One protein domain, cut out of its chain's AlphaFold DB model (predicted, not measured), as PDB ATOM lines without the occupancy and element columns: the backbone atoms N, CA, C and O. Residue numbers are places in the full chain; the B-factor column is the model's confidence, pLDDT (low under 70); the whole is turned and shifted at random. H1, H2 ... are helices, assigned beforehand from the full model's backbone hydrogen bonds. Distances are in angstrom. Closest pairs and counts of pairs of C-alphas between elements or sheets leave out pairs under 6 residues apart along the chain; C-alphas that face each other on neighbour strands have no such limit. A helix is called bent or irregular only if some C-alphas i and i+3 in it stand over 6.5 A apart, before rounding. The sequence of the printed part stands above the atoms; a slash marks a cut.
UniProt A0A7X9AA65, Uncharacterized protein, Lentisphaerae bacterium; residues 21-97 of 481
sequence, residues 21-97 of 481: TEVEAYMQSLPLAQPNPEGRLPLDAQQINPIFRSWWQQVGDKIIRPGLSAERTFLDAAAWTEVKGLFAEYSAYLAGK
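This is residues 21 to 97 of the 481 residues of an uncharacterized protein of Lentisphaerae bacterium (UniProt A0A7X9AA65). A loose arch of four helices: the longest, H2, makes the span, H1 lies near its first end, H3 packs on its last residues, and the last residues, 88 to 97 with H4, stick out free. The long link before H2 and the link after it loop out and meet in a short antiparallel pairing of residues 41 to 42 with 74 to 75. The printed part has 77 residues with four named helices, H1 to H4 in chain order, and no named strand; the class is all helix. The whole is loose, with a radius of gyration of the C-alphas of 14.4 A and spans of 39 by 33 by 22 A.

H2, residues 50 to 67, is 24.6 A long and begins at C-alpha 50 (140.968, 103.934, 118.452). It is irregular, C-alphas 51 and 54 being 7.6 A apart, and has a kink of 43 degrees near residue 60. H3, residues 77 to 86, is 14.6 A long. H4, residues 88 to 95, is 10.4 A long and ends at C-alpha 95 (143.866, 132.852, 132.958). H1, residues 21 to 29, is 12.5 A long and begins at C-alpha 21 (156.692, 104.963, 116.253).

H2 touches H3 with residues 63 to 67 alone; the closest C-alphas, of Gly 67 and Val 83, are 6.6 A apart. The two run the same way at a steep tilt of 63 degrees. H1 and H2 are close but not clearly touching, the closest C-alphas, of Gln 28 and Ile 51, being 6.9 A apart. They run the same way at 36 degrees, only just a steep tilt. H3 and H4 meet only through their link. H1 is apart from H3 and H4, and H2 from H4. Each O i to N i+4 pair is within hydrogen-bond range in H1, H3 and H4, and 10 of 14 in H2.

The C-alphas of Pro 37 and Lys 97, the two farthest apart, are 40.1 A apart. The printed part has no cut. The link from H1 to H2, residues 30 to 49, is long, that from H2 to H3 short, and that from H3 to H4 tight. Mean pLDDT of the printed part is 84.6, and no printed residue is under 70.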
ATOM      1  N   THR A  21     156.729 103.536 115.887       83.38
ATOM      2  CA  THR A  21     156.692 104.963 116.253       83.38
ATOM      3  C   THR A  21     156.072 105.842 115.165       83.38
ATOM      4  O   THR A  21     155.368 106.807 115.470       83.38
ATOM      5  N   GLU A  22     156.283 105.499 113.893       81.19
ATOM      6  CA  GLU A  22     155.684 106.211 112.761       81.19
ATOM      7  C   GLU A  22     154.204 105.863 112.599       81.19
ATOM      8  O   GLU A  22     153.400 106.749 112.308       81.19
ATOM      9  N   VAL A  23     153.827 104.606 112.851       81.75
ATOM     10  CA  VAL A  23     152.424 104.165 112.874       81.75
ATOM     11  C   VAL A  23     151.651 104.899 113.970       81.75
ATOM     12  O   VAL A  23     150.557 105.409 113.716       81.75
ATOM     13  N   GLU A  24     152.214 105.015 115.176       80.62
ATOM     14  CA  GLU A  24     151.565 105.729 116.276       80.62
ATOM     15  C   GLU A  24     151.403 107.225 115.957       80.62
ATOM     16  O   GLU A  24     150.308 107.777 116.104       80.62
ATOM     17  N   ALA A  25     152.456 107.874 115.448       79.19
ATOM     18  CA  ALA A  25     152.405 109.274 115.030       79.19
ATOM     19  C   ALA A  25     151.382 109.506 113.902       79.19
ATOM     20  O   ALA A  25     150.626 110.482 113.930       79.19
ATOM     21  N   TYR A  26     151.307 108.586 112.937       81.06
ATOM     22  CA  TYR A  26     150.320 108.619 111.864       81.06
ATOM     23  C   TYR A  26     148.893 108.519 112.407       81.06
ATOM     24  O   TYR A  26     148.048 109.359 112.099       81.06
ATOM     25  N   MET A  27     148.614 107.541 113.266       79.00
ATOM     26  CA  MET A  27     147.283 107.363 113.846       79.00
ATOM     27  C   MET A  27     146.866 108.536 114.755       79.00
ATOM     28  O   MET A  27     145.676 108.853 114.826       79.00
ATOM     29  N   GLN A  28     147.820 109.208 115.413       80.94
ATOM     30  CA  GLN A  28     147.586 110.444 116.173       80.94
ATOM     31  C   GLN A  28     147.284 111.653 115.268       80.94
ATOM     32  O   GLN A  28     146.611 112.588 115.704       80.94
ATOM     33  N   SER A  29     147.751 111.638 114.014       78.00
ATOM     34  CA  SER A  29     147.476 112.697 113.029       78.00
ATOM     35  C   SER A  29     146.077 112.613 112.402       78.00
ATOM     36  O   SER A  29     145.592 113.599 111.845       78.00
ATOM     37  N   LEU A  30     145.417 111.452 112.497       80.75
ATOM     38  CA  LEU A  30     144.074 111.234 111.964       80.75
ATOM     39  C   LEU A  30     143.006 111.994 112.772       80.75
ATOM     40  O   LEU A  30     143.161 112.189 113.982       80.75
ATOM     41  N   PRO A  31     141.887 112.390 112.134       81.75
ATOM     42  CA  PRO A  31     140.813 113.098 112.818       81.75
ATOM     43  C   PRO A  31     140.221 112.271 113.971       81.75
ATOM     44  O   PRO A  31     140.251 111.038 113.968       81.75
ATOM     45  N   LEU A  32     139.655 112.972 114.961       84.75
ATOM     46  CA  LEU A  32     139.048 112.366 116.153       84.75
ATOM     47  C   LEU A  32     137.902 111.402 115.797       84.75
ATOM     48  O   LEU A  32     137.795 110.326 116.381       84.75
ATOM     49  N   ALA A  33     137.074 111.784 114.827       87.19
ATOM     50  CA  ALA A  33     135.969 110.994 114.294       87.19
ATOM     51  C   ALA A  33     135.919 111.126 112.769       87.19
ATOM     52  O   ALA A  33     136.500 112.053 112.195       87.19
ATOM     53  N   GLN A  34     135.193 110.223 112.111       84.19
ATOM     54  CA  GLN A  34     134.924 110.344 110.682       84.19
ATOM     55  C   GLN A  34     134.114 111.628 110.408       84.19
ATOM     56  O   GLN A  34     133.076 111.831 111.042       84.19
ATOM     57  N   PRO A  35     134.554 112.502 109.480       81.69
ATOM     58  CA  PRO A  35     133.798 113.698 109.125       81.69
ATOM     59  C   PRO A  35     132.416 113.328 108.578       81.69
ATOM     60  O   PRO A  35     132.307 112.449 107.723       81.69
ATOM     61  N   ASN A  36     131.373 114.021 109.033       84.00
ATOM     62  CA  ASN A  36     130.017 113.862 108.516       84.00
ATOM     63  C   ASN A  36     129.450 115.198 107.998       84.00
ATOM     64  O   ASN A  36     129.854 116.262 108.470       84.00
ATOM     65  N   PRO A  37     128.513 115.164 107.029       82.69
ATOM     66  CA  PRO A  37     127.901 116.377 106.479       82.69
ATOM     67  C   PRO A  37     127.120 117.199 107.514       82.69
ATOM     68  O   PRO A  37     126.953 118.402 107.348       82.69
ATOM     69  N   GLU A  38     126.644 116.550 108.579       82.38
ATOM     70  CA  GLU A  38     125.855 117.175 109.645       82.38
ATOM     71  C   GLU A  38     126.707 117.941 110.671       82.38
ATOM     72  O   GLU A  38     126.157 118.664 111.500       82.38
ATOM     73  N   GLY A  39     128.036 117.787 110.648       81.81
ATOM     74  CA  GLY A  39     128.943 118.438 111.597       81.81
ATOM     75  C   GLY A  39     128.754 117.982 113.050       81.81
ATOM     76  O   GLY A  39     128.942 118.775 113.972       81.81
ATOM     77  N   ARG A  40     128.355 116.724 113.266       87.56
ATOM     78  CA  ARG A  40     128.041 116.149 114.583       87.56
ATOM     79  C   ARG A  40     129.124 115.179 115.041       87.56
ATOM     80  O   ARG A  40     129.525 114.299 114.291       87.56
ATOM     81  N   LEU A  41     129.569 115.284 116.284       87.88
ATOM     82  CA  LEU A  41     130.580 114.394 116.850       87.88
ATOM     83  C   LEU A  41     129.902 113.277 117.668       87.88
ATOM     84  O   LEU A  41     129.178 113.592 118.614       87.88
ATOM     85  N   PRO A  42     130.090 111.987 117.338       89.19
ATOM     86  CA  PRO A  42     129.477 110.900 118.094       89.19
ATOM     87  C   PRO A  42     130.051 110.798 119.514       89.19
ATOM     88  O   PRO A  42     131.255 110.922 119.732       89.19
ATOM     89  N   LEU A  43     129.184 110.553 120.499       86.56
ATOM     90  CA  LEU A  43     129.589 110.293 121.887       86.56
ATOM     91  C   LEU A  43     129.888 108.812 122.144       86.56
ATOM     92  O   LEU A  43     130.495 108.469 123.158       86.56
ATOM     93  N   ASP A  44     129.501 107.941 121.214       86.50
ATOM     94  CA  ASP A  44     129.891 106.539 121.220       86.50
ATOM     95  C   ASP A  44     131.376 106.391 120.866       86.50
ATOM     96  O   ASP A  44     131.829 106.736 119.773       86.50
ATOM     97  N   ALA A  45     132.139 105.829 121.800       84.00
ATOM     98  CA  ALA A  45     133.568 105.607 121.658       84.00
ATOM     99  C   ALA A  45     133.925 104.662 120.506       84.00
ATOM    100  O   ALA A  45     135.035 104.728 119.985       84.00
ATOM    101  N   GLN A  46     133.016 103.782 120.082       85.25
ATOM    102  CA  GLN A  46     133.286 102.869 118.970       85.25
ATOM    103  C   GLN A  46     133.457 103.624 117.644       85.25
ATOM    104  O   GLN A  46     134.253 103.205 116.800       85.25
ATOM    105  N   GLN A  47     132.790 104.775 117.515       85.81
ATOM    106  CA  GLN A  47     132.804 105.654 116.341       85.81
ATOM    107  C   GLN A  47     133.943 106.691 116.374       85.81
ATOM    108  O   GLN A  47     134.054 107.539 115.488       85.81
ATOM    109  N   ILE A  48     134.796 106.621 117.396       89.44
ATOM    110  CA  ILE A  48     135.956 107.488 117.597       89.44
ATOM    111  C   ILE A  48     137.222 106.722 117.234       89.44
ATOM    112  O   ILE A  48     137.312 105.501 117.423       89.44
ATOM    113  N   ASN A  49     138.214 107.455 116.726       86.69
ATOM    114  CA  ASN A  49     139.534 106.926 116.417       86.69
ATOM    115  C   ASN A  49     140.073 106.112 117.621       86.69
ATOM    116  O   ASN A  49     140.090 106.634 118.743       86.69
ATOM    117  N   PRO A  50     140.510 104.850 117.407       86.56
ATOM    118  CA  PRO A  50     140.968 103.934 118.452       86.56
ATOM    119  C   PRO A  50     141.912 104.545 119.490       86.56
ATOM    120  O   PRO A  50     141.749 104.279 120.681       86.56
ATOM    121  N   ILE A  51     142.837 105.413 119.068       85.94
ATOM    122  CA  ILE A  51     143.817 106.057 119.959       85.94
ATOM    123  C   ILE A  51     143.155 106.980 120.988       85.94
ATOM    124  O   ILE A  51     143.644 107.126 122.110       85.94
ATOM    125  N   PHE A  52     142.040 107.606 120.620       86.19
ATOM    126  CA  PHE A  52     141.364 108.597 121.448       86.19
ATOM    127  C   PHE A  52     140.152 108.034 122.193       86.19
ATOM    128  O   PHE A  52     139.550 108.771 122.965       86.19
ATOM    129  N   ARG A  53     139.798 106.751 122.025       89.12
ATOM    130  CA  ARG A  53     138.584 106.162 122.624       89.12
ATOM    131  C   ARG A  53     138.530 106.299 124.136       89.12
ATOM    132  O   ARG A  53     137.551 106.811 124.662       89.12
ATOM    133  N   SER A  54     139.586 105.876 124.828       87.81
ATOM    134  CA  SER A  54     139.639 105.919 126.295       87.81
ATOM    135  C   SER A  54     139.568 107.352 126.824       87.81
ATOM    136  O   SER A  54     138.895 107.625 127.815       87.81
ATOM    137  N   TRP A  55     140.226 108.286 126.134       88.31
ATOM    138  CA  TRP A  55     140.175 109.707 126.457       88.31
ATOM    139  C   TRP A  55     138.781 110.292 126.198       88.31
ATOM    140  O   TRP A  55     138.230 110.952 127.075       88.31
ATOM    141  N   TRP A  56     138.176 110.002 125.044       89.56
ATOM    142  CA  TRP A  56     136.853 110.504 124.679       89.56
ATOM    143  C   TRP A  56     135.749 109.939 125.567       89.56
ATOM    144  O   TRP A  56     134.851 110.681 125.940       89.56
ATOM    145  N   GLN A  57     135.849 108.675 125.989       89.06
ATOM    146  CA  GLN A  57     134.961 108.104 127.006       89.06
ATOM    147  C   GLN A  57     135.032 108.902 128.307       89.06
ATOM    148  O   GLN A  57     134.002 109.305 128.831       89.06
ATOM    149  N   GLN A  58     136.237 109.221 128.790       89.38
ATOM    150  CA  GLN A  58     136.387 110.028 130.004       89.38
ATOM    151  C   GLN A  58     135.819 111.442 129.844       89.38
ATOM    152  O   GLN A  58     135.216 111.954 130.784       89.38
ATOM    153  N   VAL A  59     136.000 112.076 128.680       86.50
ATOM    154  CA  VAL A  59     135.394 113.384 128.380       86.50
ATOM    155  C   VAL A  59     133.866 113.265 128.333       86.50
ATOM    156  O   VAL A  59     133.166 114.057 128.961       86.50
ATOM    157  N   GLY A  60     133.346 112.244 127.657       87.19
ATOM    158  CA  GLY A  60     131.923 111.934 127.575       87.19
ATOM    159  C   GLY A  60     131.291 111.758 128.953       87.19
ATOM    160  O   GLY A  60     130.323 112.439 129.279       87.19
ATOM    161  N   ASP A  61     131.876 110.899 129.780       87.25
ATOM    162  CA  ASP A  61     131.324 110.503 131.077       87.25
ATOM    163  C   ASP A  61     131.487 111.578 132.157       87.25
ATOM    164  O   ASP A  61     130.606 111.729 133.001       87.25
ATOM    165  N   LYS A  62     132.602 112.324 132.158       86.50
ATOM    166  CA  LYS A  62     132.915 113.289 133.229       86.50
ATOM    167  C   LYS A  62     132.538 114.730 132.907       86.50
ATOM    168  O   LYS A  62     132.375 115.515 133.834       86.50
ATOM    169  N   ILE A  63     132.466 115.093 131.628       85.94
ATOM    170  CA  ILE A  63     132.276 116.485 131.198       85.94
ATOM    171  C   ILE A  63     130.955 116.630 130.449       85.94
ATOM    172  O   ILE A  63     130.125 117.453 130.824       85.94
ATOM    173  N   ILE A  64     130.746 115.823 129.406       86.25
ATOM    174  CA  ILE A  64     129.618 116.015 128.490       86.25
ATOM    175  C   ILE A  64     128.305 115.547 129.128       86.25
ATOM    176  O   ILE A  64     127.388 116.346 129.233       86.25
ATOM    177  N   ARG A  65     128.199 114.295 129.589       84.50
ATOM    178  CA  ARG A  65     126.957 113.751 130.177       84.50
ATOM    179  C   ARG A  65     126.538 114.380 131.516       84.50
ATOM    180  O   ARG A  65     125.346 114.360 131.789       84.50
ATOM    181  N   PRO A  66     127.450 114.885 132.373       83.31
ATOM    182  CA  PRO A  66     127.048 115.621 133.574       83.31
ATOM    183  C   PRO A  66     126.682 117.083 133.294       83.31
ATOM    184  O   PRO A  66     125.839 117.638 133.990       83.31
ATOM    185  N   GLY A  67     127.336 117.719 132.312       76.12
ATOM    186  CA  GLY A  67     127.093 119.120 131.951       76.12
ATOM    187  C   GLY A  67     125.938 119.326 130.966       76.12
ATOM    188  O   GLY A  67     125.373 120.411 130.897       76.12
ATOM    189  N   LEU A  68     125.582 118.292 130.206       76.06
ATOM    190  CA  LEU A  68     124.472 118.250 129.253       76.06
ATOM    191  C   LEU A  68     123.546 117.074 129.594       76.06
ATOM    192  O   LEU A  68     123.840 116.277 130.475       76.06
ATOM    193  N   SER A  69     122.423 116.923 128.890       73.94
ATOM    194  CA  SER A  69     121.511 115.793 129.105       73.94
ATOM    195  C   SER A  69     122.178 114.422 128.883       73.94
ATOM    196  O   SER A  69     122.892 114.201 127.901       73.94
ATOM    197  N   ALA A  70     121.896 113.468 129.780       70.81
ATOM    198  CA  ALA A  70     122.500 112.130 129.791       70.81
ATOM    199  C   ALA A  70     122.123 111.250 128.580       70.81
ATOM    200  O   ALA A  70     122.853 110.322 128.241       70.81
ATOM    201  N   GLU A  71     121.004 111.548 127.918       72.88
ATOM    202  CA  GLU A  71     120.455 110.770 126.794       72.88
ATOM    203  C   GLU A  71     121.060 111.147 125.433       72.88
ATOM    204  O   GLU A  71     120.734 110.557 124.401       72.88
ATOM    205  N   ARG A  72     121.939 112.152 125.395       77.31
ATOM    206  CA  ARG A  72     122.497 112.661 124.145       77.31
ATOM    207  C   ARG A  72     123.514 111.676 123.556       77.31
ATOM    208  O   ARG A  72     124.446 111.242 124.225       77.31
ATOM    209  N   THR A  73     123.364 111.379 122.265       83.44
ATOM    210  CA  THR A  73     124.230 110.455 121.503       83.44
ATOM    211  C   THR A  73     125.234 111.165 120.589       83.44
ATOM    212  O   THR A  73     126.276 110.598 120.259       83.44
ATOM    213  N   PHE A  74     124.967 112.424 120.230       86.06
ATOM    214  CA  PHE A  74     125.818 113.251 119.372       86.06
ATOM    215  C   PHE A  74     126.022 114.647 119.962       86.06
ATOM    216  O   PHE A  74     125.115 115.220 120.564       86.06
ATOM    217  N   LEU A  75     127.201 115.214 119.736       88.06
ATOM    218  CA  LEU A  75     127.569 116.568 120.119       88.06
ATOM    219  C   LEU A  75     127.608 117.464 118.873       88.06
ATOM    220  O   LEU A  75     128.387 117.220 117.953       88.06
ATOM    221  N   ASP A  76     126.772 118.498 118.843       89.19
ATOM    222  CA  ASP A  76     126.785 119.528 117.804       89.19
ATOM    223  C   ASP A  76     127.554 120.785 118.259       89.19
ATOM    224  O   ASP A  76     128.021 120.898 119.397       89.19
ATOM    225  N   ALA A  77     127.723 121.748 117.351       85.62
ATOM    226  CA  ALA A  77     128.469 122.976 117.633       85.62
ATOM    227  C   ALA A  77     127.823 123.839 118.736       85.62
ATOM    228  O   ALA A  77     128.535 124.502 119.500       85.62
ATOM    229  N   ALA A  78     126.490 123.828 118.835       86.25
ATOM    230  CA  ALA A  78     125.754 124.558 119.865       86.25
ATOM    231  C   ALA A  78     126.001 123.938 121.247       86.25
ATOM    232  O   ALA A  78     126.430 124.635 122.166       86.25
ATOM    233  N   ALA A  79     125.863 122.616 121.356       86.25
ATOM    234  CA  ALA A  79     126.172 121.840 122.548       86.25
ATOM    235  C   ALA A  79     127.620 122.010 123.002       86.25
ATOM    236  O   ALA A  79     127.897 122.159 124.189       86.25
ATOM    237  N   TRP A  80     128.568 122.015 122.064       88.12
ATOM    238  CA  TRP A  80     129.967 122.250 122.408       88.12
ATOM    239  C   TRP A  80     130.202 123.663 122.952       88.12
ATOM    240  O   TRP A  80     131.040 123.875 123.828       88.12
ATOM    241  N   THR A  81     129.455 124.645 122.451       87.38
ATOM    242  CA  THR A  81     129.515 126.019 122.959       87.38
ATOM    243  C   THR A  81     128.944 126.122 124.370       87.38
ATOM    244  O   THR A  81     129.539 126.798 125.203       87.38
ATOM    245  N   GLU A  82     127.874 125.388 124.666       88.56
ATOM    246  CA  GLU A  82     127.301 125.273 126.009       88.56
ATOM    247  C   GLU A  82     128.287 124.638 127.001       88.56
ATOM    248  O   GLU A  82     128.548 125.211 128.057       88.56
ATOM    249  N   VAL A  83     128.944 123.532 126.621       87.62
ATOM    250  CA  VAL A  83     130.002 122.912 127.442       87.62
ATOM    251  C   VAL A  83     131.124 123.905 127.722       87.62
ATOM    252  O   VAL A  83     131.532 124.054 128.868       87.62
ATOM    253  N   LYS A  84     131.607 124.641 126.713       88.12
ATOM    254  CA  LYS A  84     132.611 125.698 126.936       88.12
ATOM    255  C   LYS A  84     132.105 126.782 127.893       88.12
ATOM    256  O   LYS A  84     132.895 127.287 128.683       88.12
ATOM    257  N   GLY A  85     130.816 127.116 127.832       88.38
ATOM    258  CA  GLY A  85     130.160 128.050 128.745       88.38
ATOM    259  C   GLY A  85     130.235 127.603 130.205       88.38
ATOM    260  O   GLY A  85     130.606 128.405 131.057       88.38
ATOM    261  N   LEU A  86     129.996 126.317 130.488       87.69
ATOM    262  CA  LEU A  86     130.087 125.756 131.847       87.69
ATOM    263  C   LEU A  86     131.482 125.915 132.469       87.69
ATOM    264  O   LEU A  86     131.607 126.116 133.674       87.69
ATOM    265  N   PHE A  87     132.538 125.856 131.654       88.12
ATOM    266  CA  PHE A  87     133.922 126.025 132.113       88.12
ATOM    267  C   PHE A  87     134.462 127.446 131.912       88.12
ATOM    268  O   PHE A  87     135.639 127.684 132.191       88.12
ATOM    269  N   ALA A  88     133.647 128.400 131.450       89.31
ATOM    270  CA  ALA A  88     134.106 129.751 131.139       89.31
ATOM    271  C   ALA A  88     134.672 130.454 132.382       89.31
ATOM    272  O   ALA A  88     135.791 130.966 132.333       89.31
ATOM    273  N   GLU A  89     133.969 130.397 133.516       89.19
ATOM    274  CA  GLU A  89     134.429 130.995 134.778       89.19
ATOM    275  C   GLU A  89     135.725 130.353 135.284       89.19
ATOM    276  O   GLU A  89     136.666 131.052 135.661       89.19
ATOM    277  N   TYR A  90     135.826 129.022 135.215       85.56
ATOM    278  CA  TYR A  90     137.043 128.304 135.595       85.56
ATOM    279  C   TYR A  90     138.223 128.639 134.669       85.56
ATOM    280  O   TYR A  90     139.347 128.837 135.133       85.56
ATOM    281  N   SER A  91     137.977 128.772 133.364       86.88
ATOM    282  CA  SER A  91     138.997 129.191 132.399       86.88
ATOM    283  C   SER A  91     139.468 130.630 132.643       86.88
ATOM    284  O   SER A  91     140.669 130.895 132.594       86.88
ATOM    285  N   ALA A  92     138.551 131.540 132.992       87.75
ATOM    286  CA  ALA A  92     138.871 132.914 133.360       87.75
ATOM    287  C   ALA A  92     139.676 132.972 134.668       87.75
ATOM    288  O   ALA A  92     140.647 133.724 134.756       87.75
ATOM    289  N   TYR A  93     139.341 132.129 135.650       86.12
ATOM    290  CA  TYR A  93     140.118 131.964 136.879       86.12
ATOM    291  C   TYR A  93     141.546 131.469 136.600       86.12
ATOM    292  O   TYR A  93     142.505 132.051 137.109       86.12
ATOM    293  N   LEU A  94     141.713 130.446 135.751       84.19
ATOM    294  CA  LEU A  94     143.038 129.955 135.357       84.19
ATOM    295  C   LEU A  94     143.848 131.015 134.599       84.19
ATOM    296  O   LEU A  94     145.036 131.177 134.870       84.19
ATOM    297  N   ALA A  95     143.217 131.766 133.693       82.94
ATOM    298  CA  ALA A  95     143.866 132.852 132.958       82.94
ATOM    299  C   ALA A  95     144.249 134.038 133.866       82.94
ATOM    300  O   ALA A  95     145.262 134.696 133.637       82.94
ATOM    301  N   GLY A  96     143.458 134.300 134.911       81.12
ATOM    302  CA  GLY A  96     143.707 135.341 135.910       81.12
ATOM    303  C   GLY A  96     144.673 134.936 137.026       81.12
ATOM    304  O   GLY A  96     144.970 135.752 137.905       81.12
ATOM    305  N   LYS A  97     145.169 133.693 137.022       77.94
ATOM    306  CA  LYS A  97     146.016 133.153 138.085       77.94
ATOM    307  C   LYS A  97     147.356 133.887 138.149       77.94
ATOM    308  O   LYS A  97     148.177 133.821 137.235       77.94
TER     309      LYS A  97